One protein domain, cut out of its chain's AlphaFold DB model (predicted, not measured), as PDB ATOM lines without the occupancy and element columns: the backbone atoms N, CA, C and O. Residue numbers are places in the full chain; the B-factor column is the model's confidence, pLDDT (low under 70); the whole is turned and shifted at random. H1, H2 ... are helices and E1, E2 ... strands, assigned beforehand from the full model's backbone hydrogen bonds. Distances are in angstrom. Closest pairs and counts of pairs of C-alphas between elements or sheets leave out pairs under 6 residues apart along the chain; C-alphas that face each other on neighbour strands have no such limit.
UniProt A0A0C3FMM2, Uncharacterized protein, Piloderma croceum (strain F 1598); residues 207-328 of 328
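What this domain is: This is residues 207 to 328 of the 328 residues of an uncharacterized protein of Piloderma croceum (strain F 1598) (UniProt A0A0C3FMM2). With little regular structure, this model is mostly loops, with a small twisted three-strand sheet, E1, E6 and E7, toward one end, the hairpin E2 and E3 close by it, and the hairpin E4 and E5 at the other end, apart from E1 and E7. The printed part has 122 residues, 44 in named elements, ordered H1 E1 E2 E3 E4 E5 E6 E7 H2, class mixed. It is only just compact, close to loose, radius of gyration of the C-alphas 16.0 A, spans 43 by 38 by 30 A.

How they stand to each other: Start at H1, residues 223 to 228, which only grazes the sheet; 1 of 2 O i to N i+4 pairs is within hydrogen-bond range. E1, 234 to 238, is parallel to E6, 286 to 292: N 235 and O 288, 2.8 A. Look next at three hairpins: E2, 242 to 244, with E3, 252 to 254 (N 243 and O 253, 2.8 A); E4, 259 to 262, with E5, 273 to 276 (N 260 and O 275, 2.9 A); E6 with E7, 296 to 303 (N 289 and O 300, 2.8 A). H2, 312 to 315, too short for an O i to N i+4 pair, is not on the sheet.

Where its parts are: Find C-alpha 223 at (16.711, -2.342, 19.870), where H1 begins. E6 runs 19.6 A and E7 20.3 A, to C-alpha 303 at (5.029, 15.531, 13.885).

The domain as a whole: The C-alphas farthest apart, Thr 247 and Gly 268, are 52.5 A apart. The printed part has no cut and no long link. Look for pLDDT under 70 in 36 residues, among them 207 to 219 and 312 to 328.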
ATOM      1  N   PHE A 207       9.958  26.725  34.450       58.59
ATOM      2  CA  PHE A 207      11.114  26.981  33.586       58.59
ATOM      3  C   PHE A 207      12.446  27.073  34.365       58.59
ATOM      4  O   PHE A 207      13.473  26.574  33.913       58.59
ATOM      5  N   ASN A 208      12.414  27.640  35.574       60.06
ATOM      6  CA  ASN A 208      13.584  27.776  36.448       60.06
ATOM      7  C   ASN A 208      14.058  26.452  37.083       60.06
ATOM      8  O   ASN A 208      15.179  26.395  37.579       60.06
ATOM      9  N   ASP A 209      13.233  25.401  37.051       64.25
ATOM     10  CA  ASP A 209      13.516  24.077  37.622       64.25
ATOM     11  C   ASP A 209      14.104  23.105  36.579       64.25
ATOM     12  O   ASP A 209      14.457  21.964  36.899       64.25
ATOM     13  N   ILE A 210      14.231  23.545  35.319       61.75
ATOM     14  CA  ILE A 210      14.838  22.772  34.233       61.75
ATOM     15  C   ILE A 210      16.329  22.587  34.537       61.75
ATOM     16  O   ILE A 210      17.131  23.523  34.475       61.75
ATOM     17  N   LYS A 211      16.717  21.351  34.864       64.06
ATOM     18  CA  LYS A 211      18.119  21.012  35.126       64.06
ATOM     19  C   LYS A 211      18.960  21.117  33.844       64.06
ATOM     20  O   LYS A 211      18.458  20.825  32.758       64.06
ATOM     21  N   PRO A 212      20.255  21.474  33.951       59.84
ATOM     22  CA  PRO A 212      21.165  21.474  32.810       59.84
ATOM     23  C   PRO A 212      21.205  20.118  32.095       59.84
ATOM     24  O   PRO A 212      21.173  19.069  32.740       59.84
ATOM     25  N   TYR A 213      21.337  20.158  30.766       60.50
ATOM     26  CA  TYR A 213      21.449  18.988  29.890       60.50
ATOM     27  C   TYR A 213      22.463  17.962  30.430       60.50
ATOM     28  O   TYR A 213      23.671  18.223  30.480       60.50
ATOM     29  N   SER A 214      21.984  16.777  30.815       56.88
ATOM     30  CA  SER A 214      22.858  15.678  31.228       56.88
ATOM     31  C   SER A 214      23.431  15.004  29.987       56.88
ATOM     32  O   SER A 214      22.726  14.338  29.231       56.88
ATOM     33  N   LYS A 215      24.749  15.134  29.798       54.53
ATOM     34  CA  LYS A 215      25.514  14.591  28.657       54.53
ATOM     35  C   LYS A 215      25.503  13.051  28.568       54.53
ATOM     36  O   LYS A 215      26.118  12.489  27.666       54.53
ATOM     37  N   TYR A 216      24.835  12.366  29.497       55.72
ATOM     38  CA  TYR A 216      24.934  10.926  29.696       55.72
ATOM     39  C   TYR A 216      23.563  10.277  29.904       55.72
ATOM     40  O   TYR A 216      23.280   9.715  30.963       55.72
ATOM     41  N   LEU A 217      22.732  10.248  28.863       63.69
ATOM     42  CA  LEU A 217      21.703   9.211  28.737       63.69
ATOM     43  C   LEU A 217      22.418   7.862  28.504       63.69
ATOM     44  O   LEU A 217      22.480   7.358  27.390       63.69
ATOM     45  N   LYS A 218      23.049   7.308  29.558       53.41
ATOM     46  CA  LYS A 218      23.878   6.082  29.490       53.41
ATOM     47  C   LYS A 218      23.076   4.831  29.125       53.41
ATOM     48  O   LYS A 218      23.656   3.836  28.715       53.41
ATOM     49  N   SER A 219      21.756   4.864  29.281       59.38
ATOM     50  CA  SER A 219      20.879   3.736  28.977       59.38
ATOM     51  C   SER A 219      20.324   3.871  27.567       59.38
ATOM     52  O   SER A 219      19.495   4.740  27.315       59.38
ATOM     53  N   SER A 220      20.735   3.003  26.652       74.75
ATOM     54  CA  SER A 220      20.116   2.921  25.333       74.75
ATOM     55  C   SER A 220      18.705   2.332  25.433       74.75
ATOM     56  O   SER A 220      18.517   1.316  26.096       74.75
ATOM     57  N   ILE A 221      17.737   2.928  24.733       78.12
ATOM     58  CA  ILE A 221      16.445   2.288  24.435       78.12
ATOM     59  C   ILE A 221      16.721   0.942  23.736       78.12
ATOM     60  O   ILE A 221      17.582   0.892  22.846       78.12
ATOM     61  N   SER A 222      16.033  -0.130  24.149       80.12
ATOM     62  CA  SER A 222      16.191  -1.479  23.575       80.12
ATOM     63  C   SER A 222      16.005  -1.458  22.057       80.12
ATOM     64  O   SER A 222      15.139  -0.750  21.543       80.12
ATOM     65  N   MET A 223      16.801  -2.249  21.331       78.00
ATOM     66  CA  MET A 223      16.711  -2.342  19.870       78.00
ATOM     67  C   MET A 223      15.336  -2.799  19.385       78.00
ATOM     68  O   MET A 223      14.925  -2.381  18.307       78.00
ATOM     69  N   ASP A 224      14.614  -3.602  20.167       78.88
ATOM     70  CA  ASP A 224      13.281  -4.071  19.784       78.88
ATOM     71  C   ASP A 224      12.245  -2.949  19.846       78.88
ATOM     72  O   ASP A 224      11.472  -2.788  18.908       78.88
ATOM     73  N   VAL A 225      12.333  -2.069  20.847       78.25
ATOM     74  CA  VAL A 225      11.513  -0.847  20.912       78.25
ATOM     75  C   VAL A 225      11.839   0.082  19.741       78.25
ATOM     76  O   VAL A 225      10.933   0.629  19.122       78.25
ATOM     77  N   LYS A 226      13.119   0.213  19.358       82.81
ATOM     78  CA  LYS A 226      13.506   1.057  18.210       82.81
ATOM     79  C   LYS A 226      12.889   0.606  16.886       82.81
ATOM     80  O   LYS A 226      12.659   1.454  16.031       82.81
ATOM     81  N   LYS A 227      12.647  -0.699  16.704       82.81
ATOM     82  CA  LYS A 227      12.005  -1.248  15.495       82.81
ATOM     83  C   LYS A 227      10.518  -0.895  15.411       82.81
ATOM     84  O   LYS A 227       9.972  -0.909  14.316       82.81
ATOM     85  N   LEU A 228       9.887  -0.594  16.548       80.81
ATOM     86  CA  LEU A 228       8.475  -0.211  16.642       80.81
ATOM     87  C   LEU A 228       8.257   1.303  16.477       80.81
ATOM     88  O   LEU A 228       7.119   1.751  16.387       80.81
ATOM     89  N   CYS A 229       9.331   2.096  16.453       86.31
ATOM     90  CA  CYS A 229       9.254   3.547  16.320       86.31
ATOM     91  C   CYS A 229       8.847   3.994  14.905       86.31
ATOM     92  O   CYS A 229       8.983   3.261  13.926       86.31
ATOM     93  N   ALA A 230       8.409   5.250  14.807       80.62
ATOM     94  CA  ALA A 230       8.060   5.920  13.562       80.62
ATOM     95  C   ALA A 230       9.180   5.847  12.511       80.62
ATOM     96  O   ALA A 230      10.367   5.733  12.830       80.62
ATOM     97  N   ARG A 231       8.794   5.979  11.236       82.56
ATOM     98  CA  ARG A 231       9.696   5.837  10.083       82.56
ATOM     99  C   ARG A 231      10.890   6.791  10.130       82.56
ATOM    100  O   ARG A 231      11.989   6.385   9.756       82.56
ATOM    101  N   ASP A 232      10.702   8.019  10.614       85.56
ATOM    102  CA  ASP A 232      11.801   8.988  10.702       85.56
ATOM    103  C   ASP A 232      12.661   8.785  11.961       85.56
ATOM    104  O   ASP A 232      13.638   9.506  12.176       85.56
ATOM    105  N   GLY A 233      12.353   7.780  12.781       86.25
ATOM    106  CA  GLY A 233      13.129   7.350  13.934       86.25
ATOM    107  C   GLY A 233      12.551   7.812  15.267       86.25
ATOM    108  O   GLY A 233      11.366   8.119  15.407       86.25
ATOM    109  N   LEU A 234      13.417   7.846  16.277       89.88
ATOM    110  CA  LEU A 234      13.047   8.181  17.649       89.88
ATOM    111  C   LEU A 234      13.795   9.404  18.158       89.88
ATOM    112  O   LEU A 234      14.899   9.721  17.703       89.88
ATOM    113  N   LEU A 235      13.203  10.033  19.162       87.94
ATOM    114  CA  LEU A 235      13.789  11.113  19.922       87.94
ATOM    115  C   LEU A 235      13.852  10.718  21.394       87.94
ATOM    116  O   LEU A 235      12.829  10.491  22.025       87.94
ATOM    117  N   ALA A 236      15.071  10.610  21.915       87.81
ATOM    118  CA  ALA A 236      15.348  10.245  23.296       87.81
ATOM    119  C   ALA A 236      15.782  11.494  24.068       87.81
ATOM    120  O   ALA A 236      16.815  12.087  23.744       87.81
ATOM    121  N   LEU A 237      14.984  11.882  25.057       85.81
ATOM    122  CA  LEU A 237      15.121  13.124  25.813       85.81
ATOM    123  C   LEU A 237      15.192  12.835  27.312       85.81
ATOM    124  O   LEU A 237      14.796  11.768  27.774       85.81
ATOM    125  N   ASN A 238      15.705  13.771  28.096       83.81
ATOM    126  CA  ASN A 238      15.479  13.763  29.541       83.81
ATOM    127  C   ASN A 238      14.090  14.343  29.858       83.81
ATOM    128  O   ASN A 238      13.531  15.096  29.068       83.81
ATOM    129  N   GLN A 239      13.539  14.058  31.039       81.69
ATOM    130  CA  GLN A 239      12.238  14.613  31.452       81.69
ATOM    131  C   GLN A 239      12.166  16.152  31.423       81.69
ATOM    132  O   GLN A 239      11.103  16.720  31.229       81.69
ATOM    133  N   HIS A 240      13.300  16.837  31.603       79.69
ATOM    134  CA  HIS A 240      13.383  18.304  31.589       79.69
ATOM    135  C   HIS A 240      13.589  18.881  30.180       79.69
ATOM    136  O   HIS A 240      13.666  20.092  30.005       79.69
ATOM    137  N   GLU A 241      13.725  18.010  29.186       82.81
ATOM    138  CA  GLU A 241      13.908  18.350  27.777       82.81
ATOM    139  C   GLU A 241      12.608  18.182  26.988       82.81
ATOM    140  O   GLU A 241      12.627  18.288  25.771       82.81
ATOM    141  N   VAL A 242      11.490  17.894  27.654       83.75
ATOM    142  CA  VAL A 242      10.161  17.885  27.044       83.75
ATOM    143  C   VAL A 242       9.215  18.660  27.940       83.75
ATOM    144  O   VAL A 242       9.144  18.426  29.142       83.75
ATOM    145  N   ILE A 243       8.466  19.568  27.336       84.38
ATOM    146  CA  ILE A 243       7.415  20.342  27.972       84.38
ATOM    147  C   ILE A 243       6.140  20.046  27.190       84.38
ATOM    148  O   ILE A 243       6.004  20.451  26.039       84.38
ATOM    149  N   GLY A 244       5.217  19.295  27.786       82.44
ATOM    150  CA  GLY A 244       3.889  19.103  27.199       82.44
ATOM    151  C   GLY A 244       3.094  20.410  27.185       82.44
ATOM    152  O   GLY A 244       3.404  21.343  27.925       82.44
ATOM    153  N   SER A 245       2.039  20.497  26.385       80.44
ATOM    154  CA  SER A 245       1.048  21.557  26.564       80.44
ATOM    155  C   SER A 245       0.249  21.336  27.851       80.44
ATOM    156  O   SER A 245       0.040  20.211  28.304       80.44
ATOM    157  N   SER A 246      -0.160  22.429  28.494       74.00
ATOM    158  CA  SER A 246      -1.043  22.378  29.665       74.00
ATOM    159  C   SER A 246      -2.516  22.246  29.276       74.00
ATOM    160  O   SER A 246      -3.341  21.873  30.111       74.00
ATOM    161  N   THR A 247      -2.855  22.557  28.020       72.31
ATOM    162  CA  THR A 247      -4.231  22.568  27.508       72.31
ATOM    163  C   THR A 247      -4.567  21.339  26.675       72.31
ATOM    164  O   THR A 247      -5.740  20.992  26.565       72.31
ATOM    165  N   ASP A 248      -3.565  20.673  26.098       75.88
ATOM    166  CA  ASP A 248      -3.739  19.436  25.346       75.88
ATOM    167  C   ASP A 248      -2.549  18.482  25.524       75.88
ATOM    168  O   ASP A 248      -1.449  18.875  25.893       75.88
ATOM    169  N   ILE A 249      -2.794  17.198  25.271       69.38
ATOM    170  CA  ILE A 249      -1.764  16.144  25.255       69.38
ATOM    171  C   ILE A 249      -1.135  15.965  23.861       69.38
ATOM    172  O   ILE A 249      -0.203  15.179  23.684       69.38
ATOM    173  N   GLY A 250      -1.682  16.662  22.860       80.75
ATOM    174  CA  GLY A 250      -1.331  16.512  21.448       80.75
ATOM    175  C   GLY A 250      -0.133  17.353  21.027       80.75
ATOM    176  O   GLY A 250       0.448  17.095  19.976       80.75
ATOM    177  N   THR A 251       0.262  18.330  21.842       84.88
ATOM    178  CA  THR A 251       1.398  19.199  21.561       84.88
ATOM    179  C   THR A 251       2.428  19.140  22.678       84.88
ATOM    180  O   THR A 251       2.120  19.073  23.870       84.88
ATOM    181  N   CYS A 252       3.693  19.152  22.280       87.56
ATOM    182  CA  CYS A 252       4.815  19.259  23.191       87.56
ATOM    183  C   CYS A 252       5.942  20.053  22.537       87.56
ATOM    184  O   CYS A 252       6.097  20.060  21.317       87.56
ATOM    185  N   LEU A 253       6.747  20.678  23.378       87.56
ATOM    186  CA  LEU A 253       8.001  21.322  23.039       87.56
ATOM    187  C   LEU A 253       9.133  20.422  23.542       87.56
ATOM    188  O   LEU A 253       9.192  20.148  24.738       87.56
ATOM    189  N   ALA A 254      10.017  19.948  22.669       88.25
ATOM    190  CA  ALA A 254      11.259  19.320  23.110       88.25
ATOM    191  C   ALA A 254      12.321  20.415  23.367       88.25
ATOM    192  O   ALA A 254      12.086  21.601  23.157       88.25
ATOM    193  N   ILE A 255      13.479  20.085  23.929       85.38
ATOM    194  CA  ILE A 255      14.596  21.017  24.101       85.38
ATOM    195  C   ILE A 255      15.904  20.225  24.000       85.38
ATOM    196  O   ILE A 255      16.117  19.231  24.685       85.38
ATOM    197  N   ARG A 256      16.838  20.687  23.171       82.38
ATOM    198  CA  ARG A 256      18.092  20.014  22.812       82.38
ATOM    199  C   ARG A 256      19.232  21.004  22.601       82.38
ATOM    200  O   ARG A 256      19.046  22.070  22.028       82.38
ATOM    201  N   PRO A 257      20.469  20.673  22.980       82.00
ATOM    202  CA  PRO A 257      21.597  21.560  22.733       82.00
ATOM    203  C   PRO A 257      21.943  21.628  21.238       82.00
ATOM    204  O   PRO A 257      22.146  20.595  20.596       82.00
ATOM    205  N   LEU A 258      22.094  22.843  20.695       83.69
ATOM    206  CA  LEU A 258      22.490  23.052  19.288       83.69
ATOM    207  C   LEU A 258      23.958  22.712  19.031       83.69
ATOM    208  O   LEU A 258      24.334  22.396  17.909       83.69
ATOM    209  N   HIS A 259      24.796  22.799  20.059       86.06
ATOM    210  CA  HIS A 259      26.221  22.517  19.968       86.06
ATOM    211  C   HIS A 259      26.617  21.535  21.060       86.06
ATOM    212  O   HIS A 259      26.113  21.606  22.182       86.06
ATOM    213  N   ARG A 260      27.554  20.641  20.753       85.44
ATOM    214  CA  ARG A 260      28.188  19.777  21.750       85.44
ATOM    215  C   ARG A 260      29.696  19.894  21.663       85.44
ATOM    216  O   ARG A 260      30.268  19.970  20.581       85.44
ATOM    217  N   TYR A 261      30.343  19.871  22.821       84.81
ATOM    218  CA  TYR A 261      31.793  19.772  22.875       84.81
ATOM    219  C   TYR A 261      32.224  18.331  22.604       84.81
ATOM    220  O   TYR A 261      31.858  17.422  23.369       84.81
ATOM    221  N   ASN A 262      33.007  18.148  21.545       85.38
ATOM    222  CA  ASN A 262      33.584  16.885  21.122       85.38
ATOM    223  C   ASN A 262      35.105  16.899  21.378       85.38
ATOM    224  O   ASN A 262      35.847  17.593  20.675       85.38
ATOM    225  N   PRO A 263      35.596  16.114  22.355       85.06
ATOM    226  CA  PRO A 263      37.016  16.077  22.692       85.06
ATOM    227  C   PRO A 263      37.890  15.440  21.600       85.06
ATOM    228  O   PRO A 263      39.104  15.569  21.662       85.06
ATOM    229  N   LYS A 264      37.297  14.754  20.613       85.81
ATOM    230  CA  LYS A 264      38.014  13.980  19.587       85.81
ATOM    231  C   LYS A 264      38.192  14.716  18.258       85.81
ATOM    232  O   LYS A 264      38.874  14.204  17.379       85.81
ATOM    233  N   LEU A 265      37.558  15.875  18.083       82.38
ATOM    234  CA  LEU A 265      37.503  16.567  16.790       82.38
ATOM    235  C   LEU A 265      38.822  17.257  16.392       82.38
ATOM    236  O   LEU A 265      39.001  17.566  15.221       82.38
ATOM    237  N   ASN A 266      39.762  17.427  17.324       80.31
ATOM    238  CA  ASN A 266      41.108  17.924  17.032       80.31
ATOM    239  C   ASN A 266      42.128  16.789  17.149       80.31
ATOM    240  O   ASN A 266      42.682  16.513  18.213       80.31
ATOM    241  N   ILE A 267      42.380  16.125  16.025       58.81
ATOM    242  CA  ILE A 267      43.449  15.136  15.894       58.81
ATOM    243  C   ILE A 267      44.767  15.917  15.763       58.81
ATOM    244  O   ILE A 267      45.117  16.349  14.670       58.81
ATOM    245  N   GLY A 268      45.467  16.157  16.879       69.69
ATOM    246  CA  GLY A 268      46.822  16.740  16.867       69.69
ATOM    247  C   GLY A 268      47.123  17.854  17.878       69.69
ATOM    248  O   GLY A 268      48.243  18.350  17.900       69.69
ATOM    249  N   GLY A 269      46.180  18.248  18.737       55.91
ATOM    250  CA  GLY A 269      46.423  19.262  19.767       55.91
ATOM    251  C   GLY A 269      45.377  19.175  20.871       55.91
ATOM    252  O   GLY A 269      44.211  18.928  20.596       55.91
ATOM    253  N   SER A 270      45.808  19.336  22.119       61.97
ATOM    254  CA  SER A 270      45.143  18.994  23.388       61.97
ATOM    255  C   SER A 270      43.832  19.730  23.741       61.97
ATOM    256  O   SER A 270      43.496  19.856  24.917       61.97
ATOM    257  N   GLY A 271      43.041  20.181  22.769       74.44
ATOM    258  CA  GLY A 271      41.730  20.787  23.003       74.44
ATOM    259  C   GLY A 271      40.691  20.198  22.065       74.44
ATOM    260  O   GLY A 271      40.913  20.163  20.868       74.44
ATOM    261  N   GLY A 272      39.549  19.744  22.575       84.62
ATOM    262  CA  GLY A 272      38.392  19.404  21.745       84.62
ATOM    263  C   GLY A 272      37.796  20.623  21.043       84.62
ATOM    264  O   GLY A 272      38.196  21.760  21.290       84.62
ATOM    265  N   ALA A 273      36.796  20.394  20.196       88.00
ATOM    266  CA  ALA A 273      36.080  21.457  19.496       88.00
ATOM    267  C   ALA A 273      34.574  21.390  19.773       88.00
ATOM    268  O   ALA A 273      34.016  20.327  20.059       88.00
ATOM    269  N   TRP A 274      33.906  22.539  19.679       87.62
ATOM    270  CA  TRP A 274      32.449  22.593  19.641       87.62
ATOM    271  C   TRP A 274      31.978  22.251  18.232       87.62
ATOM    272  O   TRP A 274      32.355  22.919  17.275       87.62
ATOM    273  N   GLU A 275      31.139  21.229  18.107       89.25
ATOM    274  CA  GLU A 275      30.464  20.903  16.855       89.25
ATOM    275  C   GLU A 275      28.976  21.205  16.961       89.25
ATOM    276  O   GLU A 275      28.367  21.073  18.028       89.25
ATOM    277  N   ARG A 276      28.384  21.615  15.840       86.19
ATOM    278  CA  ARG A 276      26.941  21.793  15.736       86.19
ATOM    279  C   ARG A 276      26.285  20.414  15.741       86.19
ATOM    280  O   ARG A 276      26.556  19.591  14.870       86.19
ATOM    281  N   ASN A 277      25.420  20.163  16.718       83.19
ATOM    282  CA  ASN A 277      24.530  19.015  16.686       83.19
ATOM    283  C   ASN A 277      23.595  19.170  15.491       83.19
ATOM    284  O   ASN A 277      22.970  20.217  15.313       83.19
ATOM    285  N   ASN A 278      23.477  18.117  14.686       79.06
ATOM    286  CA  ASN A 278      22.381  18.043  13.737       79.06
ATOM    287  C   ASN A 278      21.079  18.017  14.558       79.06
ATOM    288  O   ASN A 278      20.943  17.118  15.397       79.06
ATOM    289  N   PRO A 279      20.151  18.979  14.373       68.88
ATOM    290  CA  PRO A 279      18.899  19.000  15.125       68.88
ATOM    291  C   PRO A 279      18.142  17.675  14.975       68.88
ATOM    292  O   PRO A 279      17.507  17.225  15.924       68.88
ATOM    293  N   GLY A 280      18.301  16.989  13.836       71.31
ATOM    294  CA  GLY A 280      17.709  15.674  13.595       71.31
ATOM    295  C   GLY A 280      16.198  15.712  13.352       71.31
ATOM    296  O   GLY A 280      15.585  14.642  13.303       71.31
ATOM    297  N   PHE A 281      15.636  16.914  13.186       78.81
ATOM    298  CA  PHE A 281      14.231  17.190  12.899       78.81
ATOM    299  C   PHE A 281      14.133  18.198  11.763       78.81
ATOM    300  O   PHE A 281      14.797  19.234  11.792       78.81
ATOM    301  N   ASN A 282      13.293  17.880  10.787       87.38
ATOM    302  CA  ASN A 282      12.780  18.826   9.809       87.38
ATOM    303  C   ASN A 282      11.271  18.966  10.025       87.38
ATOM    304  O   ASN A 282      10.624  18.003  10.443       87.38
ATOM    305  N   ILE A 283      10.725  20.136   9.695       90.88
ATOM    306  CA  ILE A 283       9.276  20.362   9.693       90.88
ATOM    307  C   ILE A 283       8.610  19.284   8.814       90.88
ATOM    308  O   ILE A 283       9.080  19.009   7.708       90.88
ATOM    309  N   GLY A 284       7.563  18.645   9.337       91.50
ATOM    310  CA  GLY A 284       6.828  17.532   8.728       91.50
ATOM    311  C   GLY A 284       7.345  16.123   9.062       91.50
ATOM    312  O   GLY A 284       6.723  15.142   8.665       91.50
ATOM    313  N   GLN A 285       8.472  15.975   9.774       92.81
ATOM    314  CA  GLN A 285       8.967  14.648  10.180       92.81
ATOM    315  C   GLN A 285       8.223  14.102  11.400       92.81
ATOM    316  O   GLN A 285       8.012  14.831  12.372       92.81
ATOM    317  N   GLN A 286       7.921  12.800  11.384       92.62
ATOM    318  CA  GLN A 286       7.250  12.098  12.479       92.62
ATOM    319  C   GLN A 286       8.224  11.274  13.314       92.62
ATOM    320  O   GLN A 286       8.939  10.409  12.805       92.62
ATOM    321  N   LYS A 287       8.249  11.512  14.623       90.56
ATOM    322  CA  LYS A 287       9.241  10.922  15.526       90.56
ATOM    323  C   LYS A 287       8.570  10.362  16.762       90.56
ATOM    324  O   LYS A 287       7.739  11.021  17.381       90.56
ATOM    325  N   SER A 288       8.982   9.163  17.151       90.62
ATOM    326  CA  SER A 288       8.572   8.569  18.422       90.62
ATOM    327  C   SER A 288       9.380   9.194  19.557       90.62
ATOM    328  O   SER A 288      10.603   9.043  19.600       90.62
ATOM    329  N   ILE A 289       8.717   9.921  20.452       88.62
ATOM    330  CA  ILE A 289       9.347  10.624  21.569       88.62
ATOM    331  C   ILE A 289       9.367   9.718  22.797       88.62
ATOM    332  O   ILE A 289       8.345   9.181  23.223       88.62
ATOM    333  N   PHE A 290      10.552   9.588  23.380       87.31
ATOM    334  CA  PHE A 290      10.792   8.932  24.652       87.31
ATOM    335  C   PHE A 290      11.492   9.912  25.576       87.31
ATOM    336  O   PHE A 290      12.466  10.550  25.169       87.31
ATOM    337  N   TYR A 291      11.055   9.987  26.828       85.12
ATOM    338  CA  TYR A 291      11.785  10.731  27.845       85.12
ATOM    339  C   TYR A 291      12.262   9.806  28.962       85.12
ATOM    340  O   TYR A 291      11.652   8.772  29.244       85.12
ATOM    341  N   LYS A 292      13.389  10.162  29.577       82.12
ATOM    342  CA  LYS A 292      13.954   9.457  30.722       82.12
ATOM    343  C   LYS A 292      13.843  10.311  31.979       82.12
ATOM    344  O   LYS A 292      14.371  11.423  32.025       82.12
ATOM    345  N   ASP A 293      13.196   9.751  32.990       79.62
ATOM    346  CA  ASP A 293      13.296  10.195  34.381       79.62
ATOM    347  C   ASP A 293      14.092   9.133  35.166       79.62
ATOM    348  O   ASP A 293      15.301   8.999  34.959       79.62
ATOM    349  N   MET A 294      13.413   8.293  35.955       74.25
ATOM    350  CA  MET A 294      13.987   7.082  36.558       74.25
ATOM    351  C   MET A 294      14.040   5.917  35.556       74.25
ATOM    352  O   MET A 294      15.036   5.196  35.475       74.25
ATOM    353  N   SER A 295      12.996   5.802  34.733       77.50
ATOM    354  CA  SER A 295      12.834   4.822  33.655       77.50
ATOM    355  C   SER A 295      12.607   5.536  32.320       77.50
ATOM    356  O   SER A 295      12.404   6.752  32.280       77.50
ATOM    357  N   TRP A 296      12.687   4.792  31.215       81.81
ATOM    358  CA  TRP A 296      12.228   5.290  29.919       81.81
ATOM    359  C   TRP A 296      10.706   5.312  29.897       81.81
ATOM    360  O   TRP A 296      10.092   4.361  30.359       81.81
ATOM    361  N   TYR A 297      10.119   6.350  29.317       81.94
ATOM    362  CA  TYR A 297       8.684   6.451  29.078       81.94
ATOM    363  C   TYR A 297       8.448   6.819  27.621       81.94
ATOM    364  O   TYR A 297       9.155   7.669  27.074       81.94
ATOM    365  N   TYR A 298       7.476   6.165  26.987       85.38
ATOM    366  CA  TYR A 298       7.022   6.523  25.648       85.38
ATOM    367  C   TYR A 298       5.958   7.612  25.751       85.38
ATOM    368  O   TYR A 298       4.942   7.428  26.416       85.38
ATOM    369  N   LEU A 299       6.209   8.752  25.112       83.56
ATOM    370  CA  LEU A 299       5.279   9.877  25.122       83.56
ATOM    371  C   LEU A 299       4.274   9.788  23.970       83.56
ATOM    372  O   LEU A 299       3.124  10.178  24.120       83.56
ATOM    373  N   GLY A 300       4.710   9.284  22.816       86.81
ATOM    374  CA  GLY A 300       3.893   9.217  21.610       86.81
ATOM    375  C   GLY A 300       4.706   9.442  20.341       86.81
ATOM    376  O   GLY A 300       5.923   9.638  20.380       86.81
ATOM    377  N   THR A 301       4.027   9.414  19.197       90.81
ATOM    378  CA  THR A 301       4.610   9.792  17.907       90.81
ATOM    379  C   THR A 301       4.085  11.164  17.518       90.81
ATOM    380  O   THR A 301       2.880  11.343  17.383       90.81
ATOM    381  N   TYR A 302       5.000  12.114  17.353       90.38
ATOM    382  CA  TYR A 302       4.691  13.517  17.096       90.38
ATOM    383  C   TYR A 302       5.263  13.952  15.754       90.38
ATOM    384  O   TYR A 302       6.340  13.506  15.355       90.38
ATOM    385  N   GLU A 303       4.549  14.845  15.078       93.81
ATOM    386  CA  GLU A 303       5.029  15.531  13.885       93.81
ATOM    387  C   GLU A 303       5.676  16.863  14.274       93.81
ATOM    388  O   GLU A 303       5.131  17.631  15.067       93.81
ATOM    389  N   CYS A 304       6.852  17.148  13.719       92.62
ATOM    390  CA  CYS A 304       7.506  18.437  13.909       92.62
ATOM    391  C   CYS A 304       6.774  19.514  13.098       92.62
ATOM    392  O   CYS A 304       6.891  19.555  11.876       92.62
ATOM    393  N   VAL A 305       6.031  20.389  13.771       93.38
ATOM    394  CA  VAL A 305       5.253  21.455  13.111       93.38
ATOM    395  C   VAL A 305       6.003  22.783  13.000       93.38
ATOM    396  O   VAL A 305       5.698  23.579  12.118       93.38
ATOM    397  N   ASP A 306       6.991  23.024  13.864       91.31
ATOM    398  CA  ASP A 306       7.779  24.257  13.871       91.31
ATOM    399  C   ASP A 306       9.192  24.021  14.425       91.31
ATOM    400  O   ASP A 306       9.426  23.090  15.201       91.31
ATOM    401  N   THR A 307      10.138  24.879  14.027       89.12
ATOM    402  CA  THR A 307      11.486  24.913  14.592       89.12
ATOM    403  C   THR A 307      12.016  26.338  14.768       89.12
ATOM    404  O   THR A 307      11.910  27.184  13.887       89.12
ATOM    405  N   GLY A 308      12.686  26.587  15.890       84.94
ATOM    406  CA  GLY A 308      13.308  27.855  16.251       84.94
ATOM    407  C   GLY A 308      14.544  27.690  17.138       84.94
ATOM    408  O   GLY A 308      14.737  26.696  17.834       84.94
ATOM    409  N   THR A 309      15.421  28.691  17.118       82.12
ATOM    410  CA  THR A 309      16.624  28.727  17.960       82.12
ATOM    411  C   THR A 309      16.524  29.851  18.973       82.12
ATOM    412  O   THR A 309      16.352  31.010  18.588       82.12
ATOM    413  N   ILE A 310      16.702  29.537  20.257       77.06
ATOM    414  CA  ILE A 310      16.676  30.543  21.317       77.06
ATOM    415  C   ILE A 310      18.099  30.770  21.829       77.06
ATOM    416  O   ILE A 310      18.766  29.869  22.337       77.06
ATOM    417  N   GLY A 311      18.584  32.004  21.685       75.75
ATOM    418  CA  GLY A 311      19.840  32.425  22.297       75.75
ATOM    419  C   GLY A 311      19.695  32.486  23.817       75.75
ATOM    420  O   GLY A 311      18.733  33.060  24.321       75.75
ATOM    421  N   LEU A 312      20.667  31.948  24.557       64.44
ATOM    422  CA  LEU A 312      20.622  31.939  26.025       64.44
ATOM    423  C   LEU A 312      20.444  33.305  26.674       64.44
ATOM    424  O   LEU A 312      19.871  33.393  27.756       64.44
ATOM    425  N   SER A 313      20.964  34.353  26.039       62.81
ATOM    426  CA  SER A 313      20.826  35.724  26.524       62.81
ATOM    427  C   SER A 313      19.366  36.162  26.633       62.81
ATOM    428  O   SER A 313      19.077  37.067  27.399       62.81
ATOM    429  N   LYS A 314      18.448  35.513  25.905       58.84
ATOM    430  CA  LYS A 314      17.003  35.751  26.003       58.84
ATOM    431  C   LYS A 314      16.312  34.891  27.066       58.84
ATOM    432  O   LYS A 314      15.205  35.223  27.463       58.84
ATOM    433  N   LEU A 315      16.938  33.795  27.509       56.75
ATOM    434  CA  LEU A 315      16.383  32.889  28.527       56.75
ATOM    435  C   LEU A 315      16.766  33.294  29.953       56.75
ATOM    436  O   LEU A 315      16.060  32.964  30.899       56.75
ATOM    437  N   ARG A 316      17.879  34.013  30.118       52.34
ATOM    438  CA  ARG A 316      18.290  34.590  31.399       52.34
ATOM    439  C   ARG A 316      17.869  36.052  31.428       52.34
ATOM    440  O   ARG A 316      18.474  36.857  30.730       52.34
ATOM    441  N   GLY A 317      16.867  36.400  32.233       47.97
ATOM    442  CA  GLY A 317      16.683  37.795  32.639       47.97
ATOM    443  C   GLY A 317      18.007  38.325  33.202       47.97
ATOM    444  O   GLY A 317      18.545  37.736  34.135       47.97
ATOM    445  N   GLU A 318      18.567  39.333  32.533       40.28
ATOM    446  CA  GLU A 318      19.728  40.164  32.887       40.28
ATOM    447  C   GLU A 318      20.671  39.668  34.006       40.28
ATOM    448  O   GLU A 318      20.767  40.319  35.032       40.28
ATOM    449  N   TYR A 319      21.460  38.601  33.807       37.34
ATOM    450  CA  TYR A 319      22.732  38.424  34.540       37.34
ATOM    451  C   TYR A 319      23.791  37.687  33.696       37.34
ATOM    452  O   TYR A 319      23.520  36.717  32.983       37.34
ATOM    453  N   THR A 320      25.019  38.202  33.764       43.19
ATOM    454  CA  THR A 320      26.195  37.936  32.913       43.19
ATOM    455  C   THR A 320      26.897  36.570  33.118       43.19
ATOM    456  O   THR A 320      27.194  36.203  34.250       43.19
ATOM    457  N   LEU A 321      27.279  35.936  31.981       35.88
ATOM    458  CA  LEU A 321      28.240  34.816  31.708       35.88
ATOM    459  C   LEU A 321      27.808  33.329  31.909       35.88
ATOM    460  O   LEU A 321      27.029  33.018  32.809       35.88
ATOM    461  N   PRO A 322      28.404  32.346  31.177       43.69
ATOM    462  CA  PRO A 322      28.565  32.187  29.724       43.69
ATOM    463  C   PRO A 322      27.697  31.025  29.151       43.69
ATOM    464  O   PRO A 322      26.894  30.403  29.843       43.69
ATOM    465  N   GLN A 323      27.830  30.801  27.841       44.41
ATOM    466  CA  GLN A 323      26.823  30.332  26.880       44.41
ATOM    467  C   GLN A 323      26.609  28.797  26.758       44.41
ATOM    468  O   GLN A 323      27.565  28.042  26.647       44.41
ATOM    469  N   TYR A 324      25.345  28.364  26.637       39.59
ATOM    470  CA  TYR A 324      24.841  27.007  26.348       39.59
ATOM    471  C   TYR A 324      23.516  27.083  25.559       39.59
ATOM    472  O   TYR A 324      22.444  27.115  26.146       39.59
ATOM    473  N   GLY A 325      23.554  27.163  24.228       37.31
ATOM    474  CA  GLY A 325      22.332  27.265  23.409       37.31
ATOM    475  C   GLY A 325      21.460  25.998  23.432       37.31
ATOM    476  O   GLY A 325      21.985  24.896  23.272       37.31
ATOM    477  N   ALA A 326      20.142  26.178  23.568       37.41
ATOM    478  CA  ALA A 326      19.100  25.144  23.573       37.41
ATOM    479  C   ALA A 326      18.114  25.325  22.383       37.41
ATOM    480  O   ALA A 326      17.938  26.449  21.908       37.41
ATOM    481  N   VAL A 327      17.521  24.237  21.871       42.09
ATOM    482  CA  VAL A 327      16.708  24.126  20.630       42.09
ATOM    483  C   VAL A 327      15.649  23.014  20.734       42.09
ATOM    484  O   VAL A 327      16.038  21.894  20.999       42.09
ATOM    485  N   LEU A 328      14.392  23.370  20.444       48.75
ATOM    486  CA  LEU A 328      13.046  22.739  20.529       48.75
ATOM    487  C   LEU A 328      12.768  21.226  20.537       48.75
ATOM    488  O   LEU A 328      13.686  20.380  20.491       48.75
TER     489      LEU A 328